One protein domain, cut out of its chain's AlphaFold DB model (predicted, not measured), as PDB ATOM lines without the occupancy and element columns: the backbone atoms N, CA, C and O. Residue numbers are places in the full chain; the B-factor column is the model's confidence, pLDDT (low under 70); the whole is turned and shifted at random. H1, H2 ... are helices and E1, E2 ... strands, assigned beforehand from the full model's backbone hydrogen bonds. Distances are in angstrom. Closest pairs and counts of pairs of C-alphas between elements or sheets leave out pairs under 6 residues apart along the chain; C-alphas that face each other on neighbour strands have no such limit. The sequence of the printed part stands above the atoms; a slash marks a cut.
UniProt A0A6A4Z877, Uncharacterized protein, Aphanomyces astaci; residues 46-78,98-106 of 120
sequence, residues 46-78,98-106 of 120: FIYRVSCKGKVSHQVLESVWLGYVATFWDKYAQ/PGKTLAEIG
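Overview. This is residues 46 to 78 and 98 to 106 of the 120 residues of an uncharacterized protein of Aphanomyces astaci (UniProt A0A6A4Z877). A small two-stranded head, E1 and E2 side by side, sits at one end of a rod, and a free-standing arm made of a strip of link and the one helix H1 sticks out from it. Residues 53 to 78 stand free. The printed part has 42 residues, in the order E1, H1, E2, with an antiparallel sheet E1 - E2, of mixed class. It is extended, with a radius of gyration of the C-alphas of 15.5 A and spans of 43 by 21 by 17 A.

Along the chain. E1, residues 46 to 49, begins at C-alpha 46 (101.547, -8.763, 217.811). H1, residues 58 to 76, is 26.3 A long. E2, residues 101 to 104, ends at C-alpha 104 (98.710, -5.646, 217.480).

Arrangement. E1 and E2 are antiparallel at 134 degrees; C-alphas 46 and 104 face each other at 4.2 A. N 47 and O 103 are within hydrogen-bond range at 2.9 A. In H1 every O i to N i+4 pair is within hydrogen-bond range.

Size, cuts and confidence. The C-alphas of Phe 46 and Gln 78, the two farthest apart, are 43.9 A apart. Residues 79 to 97 are not printed; C-alphas 78 and 98 are 42.8 A apart across this cut. The link E1 to H1 is short. Residues 51 to 54 and 98 to 99 have pLDDT under 70.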
ATOM      1  N   PHE A  46     100.637  -9.897 217.937       88.56
ATOM      2  CA  PHE A  46     101.547  -8.763 217.811       88.56
ATOM      3  C   PHE A  46     102.602  -9.043 216.744       88.56
ATOM      4  O   PHE A  46     103.197 -10.122 216.692       88.56
ATOM      5  N   ILE A  47     102.859  -8.047 215.903       85.06
ATOM      6  CA  ILE A  47     103.879  -8.091 214.857       85.06
ATOM      7  C   ILE A  47     104.754  -6.842 214.925       85.06
ATOM      8  O   ILE A  47     104.323  -5.777 215.367       85.06
ATOM      9  N   TYR A  48     106.002  -6.967 214.479       85.94
ATOM     10  CA  TYR A  48     106.878  -5.812 214.321       85.94
ATOM     11  C   TYR A  48     106.348  -4.909 213.209       85.94
ATOM     12  O   TYR A  48     106.271  -5.323 212.052       85.94
ATOM     13  N   ARG A  49     106.025  -3.665 213.553       79.75
ATOM     14  CA  ARG A  49     105.557  -2.638 212.622       79.75
ATOM     15  C   ARG A  49     106.418  -1.391 212.752       79.75
ATOM     16  O   ARG A  49     106.893  -1.063 213.836       79.75
ATOM     17  N   VAL A  50     106.613  -0.699 211.637       78.25
ATOM     18  CA  VAL A  50     107.272   0.611 211.621       78.25
ATOM     19  C   VAL A  50     106.278   1.645 212.146       78.25
ATOM     20  O   VAL A  50     105.127   1.672 211.706       78.25
ATOM     21  N   SER A  51     106.692   2.475 213.106       66.94
ATOM     22  CA  SER A  51     105.845   3.556 213.608       66.94
ATOM     23  C   SER A  51     105.694   4.626 212.524       66.94
ATOM     24  O   SER A  51     106.601   5.429 212.301       66.94
ATOM     25  N   CYS A  52     104.553   4.662 211.844       65.44
ATOM     26  CA  CYS A  52     104.258   5.718 210.883       65.44
ATOM     27  C   CYS A  52     103.539   6.865 211.605       65.44
ATOM     28  O   CYS A  52     102.409   6.708 212.072       65.44
ATOM     29  N   LYS A  53     104.168   8.040 211.696       65.06
ATOM     30  CA  LYS A  53     103.481   9.261 212.140       65.06
ATOM     31  C   LYS A  53     102.620   9.783 210.987       65.06
ATOM     32  O   LYS A  53     103.070  10.596 210.186       65.06
ATOM     33  N   GLY A  54     101.390   9.281 210.880       64.62
ATOM     34  CA  GLY A  54     100.414   9.811 209.926       64.62
ATOM     35  C   GLY A  54     100.037  11.247 210.294       64.62
ATOM     36  O   GLY A  54      99.535  11.479 211.393       64.62
ATOM     37  N   LYS A  55     100.286  12.203 209.391       72.94
ATOM     38  CA  LYS A  55      99.857  13.609 209.543       72.94
ATOM     39  C   LYS A  55      98.349  13.793 209.301       72.94
ATOM     40  O   LYS A  55      97.792  14.805 209.702       72.94
ATOM     41  N   VAL A  56      97.708  12.825 208.641       77.50
ATOM     42  CA  VAL A  56      96.302  12.841 208.201       77.50
ATOM     43  C   VAL A  56      95.643  11.479 208.451       77.50
ATOM     44  O   VAL A  56      96.343  10.481 208.643       77.50
ATOM     45  N   SER A  57      94.307  11.430 208.474       81.81
ATOM     46  CA  SER A  57      93.561  10.174 208.633       81.81
ATOM     47  C   SER A  57      93.681   9.282 207.390       81.81
ATOM     48  O   SER A  57      93.897   9.766 206.278       81.81
ATOM     49  N   HIS A  58      93.511   7.968 207.571       79.38
ATOM     50  CA  HIS A  58      93.607   6.997 206.474       79.38
ATOM     51  C   HIS A  58      92.591   7.271 205.356       79.38
ATOM     52  O   HIS A  58      92.941   7.233 204.184       79.38
ATOM     53  N   GLN A  59      91.355   7.625 205.724       80.94
ATOM     54  CA  GLN A  59      90.280   7.927 204.771       80.94
ATOM     55  C   GLN A  59      90.620   9.117 203.863       80.94
ATOM     56  O   GLN A  59      90.338   9.093 202.668       80.94
ATOM     57  N   VAL A  60      91.251  10.156 204.422       87.50
ATOM     58  CA  VAL A  60      91.691  11.326 203.650       87.50
ATOM     59  C   VAL A  60      92.872  10.967 202.749       87.50
ATOM     60  O   VAL A  60      92.958  11.450 201.625       87.50
ATOM     61  N   LEU A  61      93.778  10.102 203.212       88.06
ATOM     62  CA  LEU A  61      94.898   9.649 202.392       88.06
ATOM     63  C   LEU A  61      94.423   8.834 201.181       88.06
ATOM     64  O   LEU A  61      94.904   9.063 200.076       88.06
ATOM     65  N   GLU A  62      93.462   7.924 201.370       88.94
ATOM     66  CA  GLU A  62      92.898   7.115 200.281       88.94
ATOM     67  C   GLU A  62      92.174   7.961 199.235       88.94
ATOM     68  O   GLU A  62      92.357   7.734 198.038       88.94
ATOM     69  N   SER A  63      91.390   8.959 199.654       91.31
ATOM     70  CA  SER A  63      90.671   9.818 198.708       91.31
ATOM     71  C   SER A  63      91.623  10.663 197.857       91.31
ATOM     72  O   SER A  63      91.449  10.753 196.640       91.31
ATOM     73  N   VAL A  64      92.673  11.222 198.471       93.88
ATOM     74  CA  VAL A  64      93.722  11.968 197.759       93.88
ATOM     75  C   VAL A  64      94.502  11.048 196.822       93.88
ATOM     76  O   VAL A  64      94.767  11.419 195.679       93.88
ATOM     77  N   TRP A  65      94.837   9.839 197.276       93.75
ATOM     78  CA  TRP A  65      95.567   8.865 196.471       93.75
ATOM     79  C   TRP A  65      94.776   8.443 195.229       93.75
ATOM     80  O   TRP A  65      95.322   8.479 194.131       93.75
ATOM     81  N   LEU A  66      93.484   8.127 195.364       94.31
ATOM     82  CA  LEU A  66      92.633   7.750 194.229       94.31
ATOM     83  C   LEU A  66      92.541   8.865 193.177       94.31
ATOM     84  O   LEU A  66      92.693   8.599 191.984       94.31
ATOM     85  N   GLY A  67      92.348  10.116 193.610       95.06
ATOM     86  CA  GLY A  67      92.319  11.267 192.702       95.06
ATOM     87  C   GLY A  67      93.664  11.506 192.007       95.06
ATOM     88  O   GLY A  67      93.717  11.776 190.804       95.06
ATOM     89  N   TYR A  68      94.768  11.344 192.739       94.88
ATOM     90  CA  TYR A  68      96.110  11.438 192.172       94.88
ATOM     91  C   TYR A  68      96.378  10.333 191.142       94.88
ATOM     92  O   TYR A  68      96.862  10.618 190.052       94.88
ATOM     93  N   VAL A  69      96.020   9.081 191.439       94.81
ATOM     94  CA  VAL A  69      96.223   7.946 190.525       94.81
ATOM     95  C   VAL A  69      95.442   8.142 189.226       94.81
ATOM     96  O   VAL A  69      96.001   7.924 188.151       94.81
ATOM     97  N   ALA A  70      94.187   8.594 189.306       95.81
ATOM     98  CA  ALA A  70      93.374   8.868 188.123       95.81
ATOM     99  C   ALA A  70      94.014   9.942 187.226       95.81
ATOM    100  O   ALA A  70      94.194   9.721 186.031       95.81
ATOM    101  N   THR A  71      94.425  11.074 187.808       96.12
ATOM    102  CA  THR A  71      95.046  12.182 187.056       96.12
ATOM    103  C   THR A  71      96.439  11.840 186.521       96.12
ATOM    104  O   THR A  71      96.805  12.261 185.424       96.12
ATOM    105  N   PHE A  72      97.221  11.054 187.264       94.56
ATOM    106  CA  PHE A  72      98.542  10.599 186.842       94.56
ATOM    107  C   PHE A  72      98.448   9.714 185.595       94.56
ATOM    108  O   PHE A  72      99.145   9.959 184.611       94.56
ATOM    109  N   TRP A  73      97.568   8.709 185.612       94.94
ATOM    110  CA  TRP A  73      97.432   7.803 184.475       94.94
ATOM    111  C   TRP A  73      96.737   8.451 183.282       94.94
ATOM    112  O   TRP A  73      97.156   8.188 182.164       94.94
ATOM    113  N   ASP A  74      95.777   9.352 183.488       95.75
ATOM    114  CA  ASP A  74      95.189  10.132 182.390       95.75
ATOM    115  C   ASP A  74      96.263  10.895 181.592       95.75
ATOM    116  O   ASP A  74      96.281  10.882 180.363       95.75
ATOM    117  N   LYS A  75      97.242  11.484 182.291       95.25
ATOM    118  CA  LYS A  75      98.298  12.291 181.669       95.25
ATOM    119  C   LYS A  75      99.465  11.479 181.103       95.25
ATOM    120  O   LYS A  75     100.057  11.881 180.101       95.25
ATOM    121  N   TYR A  76      99.841  10.380 181.757       93.56
ATOM    122  CA  TYR A  76     101.084   9.664 181.453       93.56
ATOM    123  C   TYR A  76     100.894   8.229 180.939       93.56
ATOM    124  O   TYR A  76     101.892   7.565 180.670       93.56
ATOM    125  N   ALA A  77      99.662   7.746 180.730       93.00
ATOM    126  CA  ALA A  77      99.408   6.382 180.235       93.00
ATOM    127  C   ALA A  77     100.059   6.055 178.882       93.00
ATOM    128  O   ALA A  77     100.284   4.886 178.584       93.00
ATOM    129  N   GLN A  78     100.359   7.069 178.068       94.56
ATOM    130  CA  GLN A  78     101.004   6.900 176.764       94.56
ATOM    131  C   GLN A  78     102.510   6.600 176.839       94.56
ATOM    132  O   GLN A  78     103.087   6.148 175.853       94.56
ATOM    133  N   PRO A  98     114.492   2.484 217.656       67.38
ATOM    134  CA  PRO A  98     114.235   1.196 217.023       67.38
ATOM    135  C   PRO A  98     113.124   1.329 215.983       67.38
ATOM    136  O   PRO A  98     111.974   1.605 216.312       67.38
ATOM    137  N   GLY A  99     113.482   1.144 214.707       67.44
ATOM    138  CA  GLY A  99     112.597   1.450 213.578       67.44
ATOM    139  C   GLY A  99     111.349   0.568 213.502       67.44
ATOM    140  O   GLY A  99     110.519   0.752 212.617       67.44
ATOM    141  N   LYS A 100     111.218  -0.413 214.402       78.19
ATOM    142  CA  LYS A 100     110.067  -1.303 214.512       78.19
ATOM    143  C   LYS A 100     109.694  -1.501 215.976       78.19
ATOM    144  O   LYS A 100     110.530  -1.923 216.775       78.19
ATOM    145  N   THR A 101     108.417  -1.317 216.275       82.31
ATOM    146  CA  THR A 101     107.807  -1.605 217.577       82.31
ATOM    147  C   THR A 101     106.801  -2.742 217.410       82.31
ATOM    148  O   THR A 101     106.236  -2.929 216.329       82.31
ATOM    149  N   LEU A 102     106.609  -3.553 218.450       84.19
ATOM    150  CA  LEU A 102     105.550  -4.562 218.460       84.19
ATOM    151  C   LEU A 102     104.198  -3.862 218.603       84.19
ATOM    152  O   LEU A 102     103.981  -3.130 219.562       84.19
ATOM    153  N   ALA A 103     103.303  -4.107 217.655       84.06
ATOM    154  CA  ALA A 103     101.934  -3.614 217.674       84.06
ATOM    155  C   ALA A 103     100.977  -4.744 217.296       84.06
ATOM    156  O   ALA A 103     101.352  -5.673 216.572       84.06
ATOM    157  N   GLU A 104      99.751  -4.674 217.800       84.75
ATOM    158  CA  GLU A 104      98.710  -5.646 217.480       84.75
ATOM    159  C   GLU A 104      98.379  -5.610 215.976       84.75
ATOM    160  O   GLU A 104      98.437  -4.565 215.321       84.75
ATOM    161  N   ILE A 105      98.063  -6.763 215.382       82.31
ATOM    162  CA  ILE A 105      97.675  -6.865 213.973       82.31
ATOM    163  C   ILE A 105      96.433  -5.999 213.727       82.31
ATOM    164  O   ILE A 105      95.370  -6.255 214.278       82.31
ATOM    165  N   GLY A 106      96.573  -5.012 212.838       78.44
ATOM    166  CA  GLY A 106      95.517  -4.053 212.495       78.44
ATOM    167  C   GLY A 106      95.643  -2.717 213.228       78.44
ATOM    168  O   GLY A 106      95.083  -1.730 212.763       78.44
TER     169      GLY A 106